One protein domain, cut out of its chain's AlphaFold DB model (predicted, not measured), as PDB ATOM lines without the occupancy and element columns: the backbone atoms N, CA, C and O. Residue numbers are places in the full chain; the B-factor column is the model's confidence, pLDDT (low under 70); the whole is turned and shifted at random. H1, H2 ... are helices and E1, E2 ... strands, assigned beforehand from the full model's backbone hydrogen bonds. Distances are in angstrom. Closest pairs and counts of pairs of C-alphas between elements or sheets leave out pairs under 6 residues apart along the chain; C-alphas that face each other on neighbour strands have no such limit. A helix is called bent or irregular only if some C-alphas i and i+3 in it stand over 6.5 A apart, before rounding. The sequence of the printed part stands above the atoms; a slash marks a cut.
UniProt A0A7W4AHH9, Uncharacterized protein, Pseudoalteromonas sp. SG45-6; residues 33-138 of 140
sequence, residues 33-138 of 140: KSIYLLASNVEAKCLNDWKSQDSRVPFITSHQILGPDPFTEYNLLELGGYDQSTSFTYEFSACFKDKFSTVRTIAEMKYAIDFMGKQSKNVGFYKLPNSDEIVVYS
ATOM      1  N   LYS A  33       9.516  51.209  95.500       71.25
ATOM      2  CA  LYS A  33       8.343  50.355  95.637       71.25
ATOM      3  C   LYS A  33       7.865  50.047  94.218       71.25
ATOM      4  O   LYS A  33       7.336  50.923  93.537       71.25
ATOM      5  N   SER A  34       8.168  48.840  93.757       76.94
ATOM      6  CA  SER A  34       7.775  48.369  92.440       76.94
ATOM      7  C   SER A  34       6.337  47.875  92.486       76.94
ATOM      8  O   SER A  34       5.869  47.350  93.500       76.94
ATOM      9  N   ILE A  35       5.642  48.031  91.370       80.69
ATOM     10  CA  ILE A  35       4.372  47.366  91.117       80.69
ATOM     11  C   ILE A  35       4.597  46.389  89.979       80.69
ATOM     12  O   ILE A  35       5.210  46.724  88.967       80.69
ATOM     13  N   TYR A  36       4.113  45.172  90.171       82.06
ATOM     14  CA  TYR A  36       4.184  44.118  89.180       82.06
ATOM     15  C   TYR A  36       2.808  43.920  88.572       82.06
ATOM     16  O   TYR A  36       1.797  43.894  89.279       82.06
ATOM     17  N   LEU A  37       2.764  43.765  87.258       83.69
ATOM     18  CA  LEU A  37       1.538  43.460  86.538       83.69
ATOM     19  C   LEU A  37       1.835  42.565  85.349       83.69
ATOM     20  O   LEU A  37       2.938  42.576  84.801       83.69
ATOM     21  N   LEU A  38       0.838  41.786  84.971       84.38
ATOM     22  CA  LEU A  38       0.895  40.985  83.770       84.38
ATOM     23  C   LEU A  38       0.222  41.767  82.640       84.38
ATOM     24  O   LEU A  38      -0.906  42.226  82.805       84.38
ATOM     25  N   ALA A  39       0.925  41.944  81.529       86.25
ATOM     26  CA  ALA A  39       0.443  42.714  80.389       86.25
ATOM     27  C   ALA A  39       0.718  41.965  79.093       86.25
ATOM     28  O   ALA A  39       1.825  41.470  78.878       86.25
ATOM     29  N   SER A  40      -0.271  41.934  78.207       86.69
ATOM     30  CA  SER A  40      -0.085  41.495  76.830       86.69
ATOM     31  C   SER A  40       0.956  42.364  76.115       86.69
ATOM     32  O   SER A  40       1.249  43.487  76.525       86.69
ATOM     33  N   ASN A  41       1.489  41.895  74.989       86.88
ATOM     34  CA  ASN A  41       2.418  42.675  74.164       86.88
ATOM     35  C   ASN A  41       1.847  44.051  73.754       86.88
ATOM     36  O   ASN A  41       2.588  45.030  73.657       86.88
ATOM     37  N   VAL A  42       0.528  44.143  73.548       88.50
ATOM     38  CA  VAL A  42      -0.163  45.400  73.212       88.50
ATOM     39  C   VAL A  42      -0.225  46.335  74.421       88.50
ATOM     40  O   VAL A  42       0.122  47.510  74.306       88.50
ATOM     41  N   GLU A  43      -0.619  45.815  75.584       88.31
ATOM     42  CA  GLU A  43      -0.673  46.573  76.842       88.31
ATOM     43  C   GLU A  43       0.722  47.045  77.260       88.31
ATOM     44  O   GLU A  43       0.914  48.212  77.591       88.31
ATOM     45  N   ALA A  44       1.727  46.174  77.157       88.00
ATOM     46  CA  ALA A  44       3.114  46.498  77.459       88.00
ATOM     47  C   ALA A  44       3.651  47.617  76.565       88.00
ATOM     48  O   ALA A  44       4.366  48.502  77.040       88.00
ATOM     49  N   LYS A  45       3.289  47.619  75.277       89.38
ATOM     50  CA  LYS A  45       3.630  48.721  74.377       89.38
ATOM     51  C   LYS A  45       2.962  50.024  74.817       89.38
ATOM     52  O   LYS A  45       3.656  51.022  74.968       89.38
ATOM     53  N   CYS A  46       1.658  49.998  75.101       88.38
ATOM     54  CA  CYS A  46       0.927  51.174  75.580       88.38
ATOM     55  C   CYS A  46       1.544  51.765  76.857       88.38
ATOM     56  O   CYS A  46       1.741  52.973  76.946       88.38
ATOM     57  N   LEU A  47       1.915  50.915  77.819       86.38
ATOM     58  CA  LEU A  47       2.544  51.338  79.069       86.38
ATOM     59  C   LEU A  47       3.916  51.983  78.846       86.38
ATOM     60  O   LEU A  47       4.240  52.970  79.503       86.38
ATOM     61  N   ASN A  48       4.716  51.456  77.917       86.06
ATOM     62  CA  ASN A  48       6.005  52.051  77.564       86.06
ATOM     63  C   ASN A  48       5.844  53.393  76.837       86.06
ATOM     64  O   ASN A  48       6.561  54.346  77.153       86.06
ATOM     65  N   ASP A  49       4.881  53.488  75.919       86.31
ATOM     66  CA  ASP A  49       4.560  54.730  75.215       86.31
ATOM     67  C   ASP A  49       4.059  55.794  76.205       86.31
ATOM     68  O   ASP A  49       4.524  56.932  76.183       86.31
ATOM     69  N   TRP A  50       3.192  55.417  77.146       81.81
ATOM     70  CA  TRP A  50       2.731  56.294  78.222       81.81
ATOM     71  C   TRP A  50       3.876  56.725  79.151       81.81
ATOM     72  O   TRP A  50       4.032  57.910  79.433       81.81
ATOM     73  N   LYS A  51       4.746  55.795  79.565       79.38
ATOM     74  CA  LYS A  51       5.911  56.093  80.415       79.38
ATOM     75  C   LYS A  51       6.846  57.112  79.770       79.38
ATOM     76  O   LYS A  51       7.428  57.935  80.467       79.38
ATOM     77  N   SER A  52       6.985  57.095  78.443       75.69
ATOM     78  CA  SER A  52       7.781  58.105  77.734       75.69
ATOM     79  C   SER A  52       7.267  59.542  77.941       75.69
ATOM     80  O   SER A  52       8.019  60.494  77.744       75.69
ATOM     81  N   GLN A  53       6.012  59.693  78.378       74.62
ATOM     82  CA  GLN A  53       5.330  60.964  78.611       74.62
ATOM     83  C   GLN A  53       5.258  61.350  80.100       74.62
ATOM     84  O   GLN A  53       4.997  62.515  80.397       74.62
ATOM     85  N   ASP A  54       5.519  60.422  81.031       68.81
ATOM     86  CA  ASP A  54       5.505  60.673  82.478       68.81
ATOM     87  C   ASP A  54       6.886  60.427  83.113       68.81
ATOM     88  O   ASP A  54       7.339  59.299  83.312       68.81
ATOM     89  N   SER A  55       7.564  61.515  83.485       68.38
ATOM     90  CA  SER A  55       8.894  61.480  84.103       68.38
ATOM     91  C   SER A  55       8.898  61.009  85.561       68.38
ATOM     92  O   SER A  55       9.973  60.793  86.125       68.38
ATOM     93  N   ARG A  56       7.726  60.824  86.183       69.44
ATOM     94  CA  ARG A  56       7.600  60.309  87.557       69.44
ATOM     95  C   ARG A  56       7.897  58.813  87.644       69.44
ATOM     96  O   ARG A  56       8.090  58.303  88.742       69.44
ATOM     97  N   VAL A  57       7.972  58.131  86.501       68.38
ATOM     98  CA  VAL A  57       8.192  56.687  86.381       68.38
ATOM     99  C   VAL A  57       9.665  56.416  86.096       68.38
ATOM    100  O   VAL A  57      10.103  56.516  84.945       68.38
ATOM    101  N   PRO A  58      10.471  56.030  87.098       71.94
ATOM    102  CA  PRO A  58      11.902  55.866  86.913       71.94
ATOM    103  C   PRO A  58      12.194  54.729  85.932       71.94
ATOM    104  O   PRO A  58      13.078  54.848  85.082       71.94
ATOM    105  N   PHE A  59      11.429  53.631  85.993       79.38
ATOM    106  CA  PHE A  59      11.626  52.498  85.097       79.38
ATOM    107  C   PHE A  59      10.364  51.662  84.862       79.38
ATOM    108  O   PHE A  59       9.476  51.588  85.708       79.38
ATOM    109  N   ILE A  60      10.341  51.022  83.690       85.69
ATOM    110  CA  ILE A  60       9.514  49.855  83.384       85.69
ATOM    111  C   ILE A  60      10.500  48.793  82.911       85.69
ATOM    112  O   ILE A  60      11.228  49.032  81.945       85.69
ATOM    113  N   THR A  61      10.551  47.666  83.608       84.69
ATOM    114  CA  THR A  61      11.384  46.518  83.243       84.69
ATOM    115  C   THR A  61      10.468  45.389  82.806       84.69
ATOM    116  O   THR A  61       9.522  45.050  83.516       84.69
ATOM    117  N   SER A  62      10.737  44.819  81.632       83.56
ATOM    118  CA  SER A  62      10.028  43.632  81.161       83.56
ATOM    119  C   SER A  62      10.773  42.382  81.604       83.56
ATOM    120  O   SER A  62      11.956  42.219  81.304       83.56
ATOM    121  N   HIS A  63      10.068  41.501  82.298       81.75
ATOM    122  CA  HIS A  63      10.524  40.166  82.642       81.75
ATOM    123  C   HIS A  63       9.846  39.187  81.688       81.75
ATOM    124  O   HIS A  63       8.618  39.051  81.687       81.75
ATOM    125  N   GLN A  64      10.650  38.517  80.860       71.25
ATOM    126  CA  GLN A  64      10.141  37.490  79.956       71.25
ATOM    127  C   GLN A  64       9.543  36.347  80.775       71.25
ATOM    128  O   GLN A  64      10.192  35.807  81.675       71.25
ATOM    129  N   ILE A  65       8.319  35.959  80.434       70.88
ATOM    130  CA  ILE A  65       7.694  34.778  81.005       70.88
ATOM    131  C   ILE A  65       7.981  33.599  80.082       70.88
ATOM    132  O   ILE A  65       7.536  33.561  78.939       70.88
ATOM    133  N   LEU A  66       8.733  32.628  80.589       68.56
ATOM    134  CA  LEU A  66       8.845  31.322  79.953       68.56
ATOM    135  C   LEU A  66       7.637  30.504  80.415       68.56
ATOM    136  O   LEU A  66       7.489  30.267  81.613       68.56
ATOM    137  N   GLY A  67       6.741  30.167  79.487       69.19
ATOM    138  CA  GLY A  67       5.444  29.561  79.785       69.19
ATOM    139  C   GLY A  67       4.750  28.997  78.541       69.19
ATOM    140  O   GLY A  67       5.179  29.301  77.426       69.19
ATOM    141  N   PRO A  68       3.698  28.169  78.707       68.62
ATOM    142  CA  PRO A  68       2.866  27.700  77.595       68.62
ATOM    143  C   PRO A  68       2.136  28.843  76.871       68.62
ATOM    144  O   PRO A  68       2.174  29.988  77.311       68.62
ATOM    145  N   ASP A  69       1.403  28.506  75.808       69.31
ATOM    146  CA  ASP A  69       0.702  29.427  74.898       69.31
ATOM    147  C   ASP A  69      -0.058  30.624  75.515       69.31
ATOM    148  O   ASP A  69      -0.060  31.669  74.872       69.31
ATOM    149  N   PRO A  70      -0.659  30.597  76.726       70.06
ATOM    150  CA  PRO A  70      -1.223  31.825  77.299       70.06
ATOM    151  C   PRO A  70      -0.173  32.853  77.752       70.06
ATOM    152  O   PRO A  70      -0.515  34.011  77.950       70.06
ATOM    153  N   PHE A  71       1.091  32.470  77.933       76.81
ATOM    154  CA  PHE A  71       2.160  33.369  78.376       76.81
ATOM    155  C   PHE A  71       3.005  33.937  77.235       76.81
ATOM    156  O   PHE A  71       3.672  34.944  77.437       76.81
ATOM    157  N   THR A  72       2.985  33.341  76.041       77.25
ATOM    158  CA  THR A  72       3.785  33.814  74.893       77.25
ATOM    159  C   THR A  72       3.385  35.220  74.440       77.25
ATOM    160  O   THR A  72       4.204  35.969  73.905       77.25
ATOM    161  N   GLU A  73       2.135  35.600  74.690       81.69
ATOM    162  CA  GLU A  73       1.606  36.924  74.377       81.69
ATOM    163  C   GLU A  73       1.743  37.927  75.528       81.69
ATOM    164  O   GLU A  73       1.376  39.089  75.351       81.69
ATOM    165  N   TYR A  74       2.267  37.506  76.684       80.56
ATOM    166  CA  TYR A  74       2.280  38.287  77.918       80.56
ATOM    167  C   TYR A  74       3.682  38.462  78.495       80.56
ATOM    168  O   TYR A  74       4.551  37.597  78.422       80.56
ATOM    169  N   ASN A  75       3.879  39.599  79.148       84.44
ATOM    170  CA  ASN A  75       5.089  39.937  79.873       84.44
ATOM    171  C   ASN A  75       4.737  40.284  81.316       84.44
ATOM    172  O   ASN A  75       3.696  40.889  81.592       84.44
ATOM    173  N   LEU A  76       5.639  39.942  82.233       85.31
ATOM    174  CA  LEU A  76       5.583  40.453  83.592       85.31
ATOM    175  C   LEU A  76       6.313  41.793  83.605       85.31
ATOM    176  O   LEU A  76       7.525  41.851  83.419       85.31
ATOM    177  N   LEU A  77       5.579  42.874  83.819       87.06
ATOM    178  CA  LEU A  77       6.154  44.207  83.890       87.06
ATOM    179  C   LEU A  77       6.380  44.599  85.339       87.06
ATOM    180  O   LEU A  77       5.501  44.438  86.183       87.06
ATOM    181  N   GLU A  78       7.555  45.153  85.600       85.88
ATOM    182  CA  GLU A  78       7.904  45.799  86.853       85.88
ATOM    183  C   GLU A  78       7.969  47.309  86.642       85.88
ATOM    184  O   GLU A  78       8.789  47.801  85.866       85.88
ATOM    185  N   LEU A  79       7.118  48.042  87.349       82.62
ATOM    186  CA  LEU A  79       7.027  49.491  87.284       82.62
ATOM    187  C   LEU A  79       7.565  50.082  88.583       82.62
ATOM    188  O   LEU A  79       6.966  49.914  89.644       82.62
ATOM    189  N   GLY A  80       8.700  50.769  88.500       79.25
ATOM    190  CA  GLY A  80       9.312  51.426  89.649       79.25
ATOM    191  C   GLY A  80       8.726  52.807  89.929       79.25
ATOM    192  O   GLY A  80       8.182  53.453  89.039       79.25
ATOM    193  N   GLY A  81       8.925  53.286  91.159       70.12
ATOM    194  CA  GLY A  81       8.791  54.700  91.539       70.12
ATOM    195  C   GLY A  81       7.383  55.189  91.860       70.12
ATOM    196  O   GLY A  81       7.190  56.393  91.997       70.12
ATOM    197  N   TYR A  82       6.420  54.283  92.032       66.50
ATOM    198  CA  TYR A  82       5.077  54.640  92.481       66.50
ATOM    199  C   TYR A  82       4.965  54.611  93.996       66.50
ATOM    200  O   TYR A  82       5.417  53.673  94.660       66.50
ATOM    201  N   ASP A  83       4.291  55.620  94.545       58.50
ATOM    202  CA  ASP A  83       3.823  55.542  95.918       58.50
ATOM    203  C   ASP A  83       2.584  54.640  95.964       58.50
ATOM    204  O   ASP A  83       1.674  54.768  95.147       58.50
ATOM    205  N   GLN A  84       2.560  53.696  96.903       55.94
ATOM    206  CA  GLN A  84       1.665  52.522  96.956       55.94
ATOM    207  C   GLN A  84       0.164  52.835  97.149       55.94
ATOM    208  O   GLN A  84      -0.619  51.938  97.479       55.94
ATOM    209  N   SER A  85      -0.240  54.097  97.006       52.94
ATOM    210  CA  SER A  85      -1.624  54.541  97.124       52.94
ATOM    211  C   SER A  85      -2.438  54.200  95.871       52.94
ATOM    212  O   SER A  85      -1.909  54.010  94.780       52.94
ATOM    213  N   THR A  86      -3.754  54.129  96.037       50.88
ATOM    214  CA  THR A  86      -4.795  53.729  95.074       50.88
ATOM    215  C   THR A  86      -4.808  54.473  93.724       50.88
ATOM    216  O   THR A  86      -5.641  54.147  92.878       50.88
ATOM    217  N   SER A  87      -3.915  55.443  93.485       51.66
ATOM    218  CA  SER A  87      -3.805  56.165  92.208       51.66
ATOM    219  C   SER A  87      -3.351  55.276  91.047       51.66
ATOM    220  O   SER A  87      -3.727  55.544  89.907       51.66
ATOM    221  N   PHE A  88      -2.642  54.174  91.320       55.91
ATOM    222  CA  PHE A  88      -2.114  53.294  90.272       55.91
ATOM    223  C   PHE A  88      -3.206  52.636  89.411       55.91
ATOM    224  O   PHE A  88      -3.008  52.413  88.227       55.91
ATOM    225  N   THR A  89      -4.394  52.336  89.944       56.97
ATOM    226  CA  THR A  89      -5.452  51.703  89.128       56.97
ATOM    227  C   THR A  89      -6.066  52.677  88.114       56.97
ATOM    228  O   THR A  89      -6.537  52.259  87.057       56.97
ATOM    229  N   TYR A  90      -6.046  53.982  88.408       51.91
ATOM    230  CA  TYR A  90      -6.679  55.002  87.572       51.91
ATOM    231  C   TYR A  90      -5.769  55.492  86.440       51.91
ATOM    232  O   TYR A  90      -6.256  55.680  85.326       51.91
ATOM    233  N   GLU A  91      -4.460  55.634  86.686       61.41
ATOM    234  CA  GLU A  91      -3.517  56.251  85.735       61.41
ATOM    235  C   GLU A  91      -3.266  55.415  84.460       61.41
ATOM    236  O   GLU A  91      -2.909  55.978  83.429       61.41
ATOM    237  N   PHE A  92      -3.536  54.103  84.478       68.88
ATOM    238  CA  PHE A  92      -3.201  53.190  83.367       68.88
ATOM    239  C   PHE A  92      -4.384  52.455  82.759       68.88
ATOM    240  O   PHE A  92      -4.211  51.672  81.825       68.88
ATOM    241  N   SER A  93      -5.587  52.699  83.275       64.38
ATOM    242  CA  SER A  93      -6.817  52.052  82.807       64.38
ATOM    243  C   SER A  93      -7.024  52.170  81.291       64.38
ATOM    244  O   SER A  93      -7.592  51.270  80.692       64.38
ATOM    245  N   ALA A  94      -6.490  53.218  80.650       74.06
ATOM    246  CA  ALA A  94      -6.542  53.405  79.200       74.06
ATOM    247  C   ALA A  94      -5.752  52.357  78.393       74.06
ATOM    248  O   ALA A  94      -6.063  52.133  77.224       74.06
ATOM    249  N   CYS A  95      -4.739  51.724  78.992       80.75
ATOM    250  CA  CYS A  95      -3.952  50.692  78.321       80.75
ATOM    251  C   CYS A  95      -4.601  49.308  78.377       80.75
ATOM    252  O   CYS A  95      -4.268  48.473  77.543       80.75
ATOM    253  N   PHE A  96      -5.529  49.074  79.310       79.44
ATOM    254  CA  PHE A  96      -6.161  47.774  79.519       79.44
ATOM    255  C   PHE A  96      -7.590  47.782  78.979       79.44
ATOM    256  O   PHE A  96      -8.377  48.680  79.268       79.44
ATOM    257  N   LYS A  97      -7.942  46.764  78.187       67.44
ATOM    258  CA  LYS A  97      -9.320  46.606  77.688       67.44
ATOM    259  C   LYS A  97     -10.273  46.067  78.760       67.44
ATOM    260  O   LYS A  97     -11.461  46.367  78.708       67.44
ATOM    261  N   ASP A  98      -9.736  45.330  79.732       64.50
ATOM    262  CA  ASP A  98     -10.455  44.698  80.841       64.50
ATOM    263  C   ASP A  98      -9.899  45.145  82.209       64.50
ATOM    264  O   ASP A  98      -8.970  45.950  82.305       64.50
ATOM    265  N   LYS A  99     -10.458  44.616  83.309       61.53
ATOM    266  CA  LYS A  99      -9.881  44.810  84.649       61.53
ATOM    267  C   LYS A  99      -8.534  44.092  84.750       61.53
ATOM    268  O   LYS A  99      -8.471  42.875  84.610       61.53
ATOM    269  N   PHE A 100      -7.485  44.836  85.080       64.81
ATOM    270  CA  PHE A 100      -6.146  44.304  85.320       64.81
ATOM    271  C   PHE A 100      -5.881  44.098  86.816       64.81
ATOM    272  O   PHE A 100      -6.478  44.761  87.667       64.81
ATOM    273  N   SER A 101      -4.985  43.162  87.138       65.12
ATOM    274  CA  SER A 101      -4.522  42.914  88.508       65.12
ATOM    275  C   SER A 101      -3.079  43.373  88.662       65.12
ATOM    276  O   SER A 101      -2.215  43.036  87.856       65.12
ATOM    277  N   THR A 102      -2.823  44.134  89.721       73.81
ATOM    278  CA  THR A 102      -1.496  44.648  90.066       73.81
ATOM    279  C   THR A 102      -1.118  44.143  91.438       73.81
ATOM    280  O   THR A 102      -1.949  44.169  92.350       73.81
ATOM    281  N   VAL A 103       0.132  43.746  91.612       72.62
ATOM    282  CA  VAL A 103       0.636  43.216  92.879       72.62
ATOM    283  C   VAL A 103       1.908  43.938  93.302       72.62
ATOM    284  O   VAL A 103       2.582  44.578  92.495       72.62
ATOM    285  N   ARG A 104       2.233  43.871  94.592       73.19
ATOM    286  CA  ARG A 104       3.363  44.598  95.191       73.19
ATOM    287  C   ARG A 104       4.649  43.795  95.150       73.19
ATOM    288  O   ARG A 104       5.733  44.360  95.233       73.19
ATOM    289  N   THR A 105       4.533  42.477  95.050       72.88
ATOM    290  CA  THR A 105       5.679  41.577  94.958       72.88
ATOM    291  C   THR A 105       5.478  40.578  93.830       72.88
ATOM    292  O   THR A 105       4.361  40.151  93.555       72.88
ATOM    293  N   ILE A 106       6.577  40.140  93.214       71.38
ATOM    294  CA  ILE A 106       6.552  39.051  92.227       71.38
ATOM    295  C   ILE A 106       5.875  37.792  92.802       71.38
ATOM    296  O   ILE A 106       5.161  37.103  92.084       71.38
ATOM    297  N   ALA A 107       6.033  37.521  94.103       71.75
ATOM    298  CA  ALA A 107       5.424  36.365  94.764       71.75
ATOM    299  C   ALA A 107       3.883  36.404  94.756       71.75
ATOM    300  O   ALA A 107       3.240  35.379  94.548       71.75
ATOM    301  N   GLU A 108       3.283  37.583  94.925       73.12
ATOM    302  CA  GLU A 108       1.825  37.764  94.864       73.12
ATOM    303  C   GLU A 108       1.265  37.541  93.450       73.12
ATOM    304  O   GLU A 108       0.081  37.234  93.298       73.12
ATOM    305  N   MET A 109       2.109  37.624  92.414       76.12
ATOM    306  CA  MET A 109       1.705  37.360  91.031       76.12
ATOM    307  C   MET A 109       1.346  35.888  90.799       76.12
ATOM    308  O   MET A 109       0.656  35.573  89.828       76.12
ATOM    309  N   LYS A 110       1.764  34.989  91.704       74.19
ATOM    310  CA  LYS A 110       1.523  33.543  91.610       74.19
ATOM    311  C   LYS A 110       0.066  33.211  91.290       74.19
ATOM    312  O   LYS A 110      -0.177  32.380  90.428       74.19
ATOM    313  N   TYR A 111      -0.900  33.911  91.887       72.38
ATOM    314  CA  TYR A 111      -2.322  33.664  91.621       72.38
ATOM    315  C   TYR A 111      -2.762  34.030  90.199       72.38
ATOM    316  O   TYR A 111      -3.524  33.284  89.589       72.38
ATOM    317  N   ALA A 112      -2.296  35.163  89.667       74.25
ATOM    318  CA  ALA A 112      -2.633  35.593  88.310       74.25
ATOM    319  C   ALA A 112      -1.992  34.668  87.266       74.25
ATOM    320  O   ALA A 112      -2.637  34.272  86.297       74.25
ATOM    321  N   ILE A 113      -0.746  34.264  87.517       76.56
ATOM    322  CA  ILE A 113      -0.026  33.289  86.699       76.56
ATOM    323  C   ILE A 113      -0.722  31.928  86.752       76.56
ATOM    324  O   ILE A 113      -0.998  31.366  85.701       76.56
ATOM    325  N   ASP A 114      -1.067  31.415  87.936       76.19
ATOM    326  CA  ASP A 114      -1.763  30.130  88.077       76.19
ATOM    327  C   ASP A 114      -3.124  30.138  87.384       76.19
ATOM    328  O   ASP A 114      -3.519  29.146  86.769       76.19
ATOM    329  N   PHE A 115      -3.850  31.255  87.456       76.50
ATOM    330  CA  PHE A 115      -5.113  31.415  86.745       76.50
ATOM    331  C   PHE A 115      -4.926  31.338  85.226       76.50
ATOM    332  O   PHE A 115      -5.691  30.642  84.561       76.50
ATOM    333  N   MET A 116      -3.902  31.995  84.678       74.31
ATOM    334  CA  MET A 116      -3.610  31.947  83.242       74.31
ATOM    335  C   MET A 116      -3.029  30.616  82.783       74.31
ATOM    336  O   MET A 116      -3.420  30.110  81.734       74.31
ATOM    337  N   GLY A 117      -2.158  30.003  83.580       73.88
ATOM    338  CA  GLY A 117      -1.601  28.685  83.297       73.88
ATOM    339  C   GLY A 117      -2.684  27.612  83.186       73.88
ATOM    340  O   GLY A 117      -2.619  26.775  82.290       73.88
ATOM    341  N   LYS A 118      -3.746  27.693  84.002       75.44
ATOM    342  CA  LYS A 118      -4.930  26.816  83.900       75.44
ATOM    343  C   LYS A 118      -5.735  26.982  82.607       75.44
ATOM    344  O   LYS A 118      -6.533  26.109  82.288       75.44
ATOM    345  N   GLN A 119      -5.562  28.081  81.874       72.94
ATOM    346  CA  GLN A 119      -6.192  28.274  80.560       72.94
ATOM    347  C   GLN A 119      -5.371  27.650  79.422       72.94
ATOM    348  O   GLN A 119      -5.841  27.592  78.284       72.94
ATOM    349  N   SER A 120      -4.149  27.184  79.708       70.75
ATOM    350  CA  SER A 120      -3.314  26.499  78.728       70.75
ATOM    351  C   SER A 120      -3.974  25.206  78.264       70.75
ATOM    352  O   SER A 120      -4.401  24.391  79.074       70.75
ATOM    353  N   LYS A 121      -3.991  24.981  76.947       69.00
ATOM    354  CA  LYS A 121      -4.410  23.701  76.351       69.00
ATOM    355  C   LYS A 121      -3.267  22.691  76.226       69.00
ATOM    356  O   LYS A 121      -3.516  21.551  75.865       69.00
ATOM    357  N   ASN A 122      -2.042  23.120  76.517       67.62
ATOM    358  CA  ASN A 122      -0.813  22.366  76.305       67.62
ATOM    359  C   ASN A 122      -0.035  22.202  77.614       67.62
ATOM    360  O   ASN A 122      -0.154  23.028  78.527       67.62
ATOM    361  N   VAL A 123       0.799  21.157  77.677       70.25
ATOM    362  CA  VAL A 123       1.774  21.003  78.761       70.25
ATOM    363  C   VAL A 123       2.795  22.134  78.666       70.25
ATOM    364  O   VAL A 123       3.380  22.356  77.606       70.25
ATOM    365  N   GLY A 124       3.035  22.838  79.766       70.06
ATOM    366  CA  GLY A 124       4.023  23.903  79.816       70.06
ATOM    367  C   GLY A 124       4.595  24.124  81.202       70.06
ATOM    368  O   GLY A 124       4.047  23.677  82.206       70.06
ATOM    369  N   PHE A 125       5.717  24.828  81.241       71.81
ATOM    370  CA  PHE A 125       6.483  25.074  82.456       71.81
ATOM    371  C   PHE A 125       6.587  26.566  82.695       71.81
ATOM    372  O   PHE A 125       6.828  27.311  81.751       71.81
ATOM    373  N   TYR A 126       6.458  26.980  83.946       72.62
ATOM    374  CA  TYR A 126       6.592  28.360  84.369       72.62
ATOM    375  C   TYR A 126       7.578  28.481  85.532       72.62
ATOM    376  O   TYR A 126       7.560  27.662  86.447       72.62
ATOM    377  N   LYS A 127       8.418  29.521  85.515       73.06
ATOM    378  CA  LYS A 127       9.339  29.864  86.608       73.06
ATOM    379  C   LYS A 127       9.271  31.364  86.897       73.06
ATOM    380  O   LYS A 127       9.440  32.178  85.989       73.06
ATOM    381  N   LEU A 128       9.065  31.733  88.164       71.62
ATOM    382  CA  LEU A 128       9.159  33.133  88.603       71.62
ATOM    383  C   LEU A 128      10.623  33.604  88.543       71.62
ATOM    384  O   LEU A 128      11.502  32.853  88.964       71.62
ATOM    385  N   PRO A 129      10.899  34.862  88.151       65.50
ATOM    386  CA  PRO A 129      12.266  35.398  88.098       65.50
ATOM    387  C   PRO A 129      13.060  35.272  89.410       65.50
ATOM    388  O   PRO A 129      14.275  35.109  89.379       65.50
ATOM    389  N   ASN A 130      12.369  35.299  90.555       68.81
ATOM    390  CA  ASN A 130      12.963  35.264  91.898       68.81
ATOM    391  C   ASN A 130      12.630  33.981  92.682       68.81
ATOM    392  O   ASN A 130      12.687  33.988  93.910       68.81
ATOM    393  N   SER A 131      12.214  32.908  92.010       69.75
ATOM    394  CA  SER A 131      11.903  31.632  92.661       69.75
ATOM    395  C   SER A 131      12.608  30.493  91.952       69.75
ATOM    396  O   SER A 131      12.683  30.488  90.729       69.75
ATOM    397  N   ASP A 132      13.050  29.494  92.709       76.00
ATOM    398  CA  ASP A 132      13.501  28.215  92.152       76.00
ATOM    399  C   ASP A 132      12.345  27.240  91.889       76.00
ATOM    400  O   ASP A 132      12.553  26.165  91.329       76.00
ATOM    401  N   GLU A 133      11.117  27.629  92.239       75.94
ATOM    402  CA  GLU A 133       9.905  26.872  91.940       75.94
ATOM    403  C   GLU A 133       9.627  26.858  90.428       75.94
ATOM    404  O   GLU A 133       9.534  27.910  89.788       75.94
ATOM    405  N   ILE A 134       9.460  25.654  89.877       74.50
ATOM    406  CA  ILE A 134       8.963  25.428  88.518       74.50
ATOM    407  C   ILE A 134       7.545  24.879  88.635       74.50
ATOM    408  O   ILE A 134       7.329  23.823  89.230       74.50
ATOM    409  N   VAL A 135       6.588  25.589  88.052       76.25
ATOM    410  CA  VAL A 135       5.189  25.172  87.980       76.25
ATOM    411  C   VAL A 135       4.953  24.487  86.641       76.25
ATOM    412  O   VAL A 135       5.357  25.003  85.600       76.25
ATOM    413  N   VAL A 136       4.307  23.325  86.665       72.88
ATOM    414  CA  VAL A 136       3.911  22.591  85.459       72.88
ATOM    415  C   VAL A 136       2.410  22.755  85.270       72.88
ATOM    416  O   VAL A 136       1.633  22.430  86.164       72.88
ATOM    417  N   TYR A 137       2.009  23.239  84.103       74.06
ATOM    418  CA  TYR A 137       0.618  23.286  83.675       74.06
ATOM    419  C   TYR A 137       0.389  22.186  82.646       74.06
ATOM    420  O   TYR A 137       1.208  22.001  81.753       74.06
ATOM    421  N   SER A 138      -0.712  21.457  82.773       62.84
ATOM    422  CA  SER A 138      -1.193  20.485  81.796       62.84
ATOM    423  C   SER A 138      -2.707  20.586  81.774       62.84
ATOM    424  O   SER A 138      -3.319  20.686  82.837       62.84
TER     425      SER A 138
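Overview. This is residues 33 to 138 of the 140 residues of an uncharacterized protein of Pseudoalteromonas sp. SG45-6 (UniProt A0A7W4AHH9). A twisted three-stranded sheet, E1 E3 E2, forms the middle, with H1 over one face and H3 over the other; H3 reaches on toward a small hairpin, E4 and E5, at one end of the long axis. The 106 printed residues run E1 H1 E2 E3 H2 H3 E4 E5, both sheets antiparallel; the class is mixed, helices and strands, with under half of the residues in named elements. The whole is compact, radius of gyration of the C-alphas 13.8 A, yet elongated, 41 by 26 by 20 A.

Along the chain. E1, residues 35 to 40, begins at C-alpha 35 (4.372, 47.366, 91.117) and spans 16.1 A. H1 is 41 to 51, 15.2 A; E2 60 to 64; E3 74 to 79, 15.4 A; H2 88 to 91; H3 106 to 117, 15.9 A; E4 124 to 127; E5 134 to 137, ending at C-alpha 137 (0.618, 23.286, 83.675). H3 is only just irregular: C-alphas 108 and 111 are 6.7 A apart.

Arrangement. In the sheet, only just strongly twisted at 4.3 A off its plane, N 37 and O 77 of E1 and E3 are 3.0 A apart; in the hairpin E2 and E3, N 61 and O 78 are 2.9 A apart. E1, H1, E2 is a split strand-helix-strand unit, E3 between its strands, with a right-handed crossover. H1 is on the sheet at a height of 9.1 A, its closest C-alphas to E3 being Asn 41 and Tyr 74, 5.8 A. H3 is on the opposite face at 7.7 A, over E1, with C-alphas Tyr 36 and Ile 106 closest, 6.4 A: three layers, helices on both faces. The closest C-alphas of H3 and E5, Gly 117 and Tyr 137, are 5.8 A apart. In the hairpin E4 and E5, N 126 and O 135 are 2.8 A apart. H2 is not on the three-stranded sheet and touches no helix. Every O i to N i+4 pair is within hydrogen-bond range in H1, 5 of 8 in H3; H2 is too short for one.

Size, cuts and confidence. The C-alphas of Ser 55 and Ser 138, the two farthest apart, are 42.3 A apart. The printed part has no cut; H2 to H3 is a long link. Mean pLDDT of the printed part is 73.9, with 31 residues under 70, among them 82 to 93.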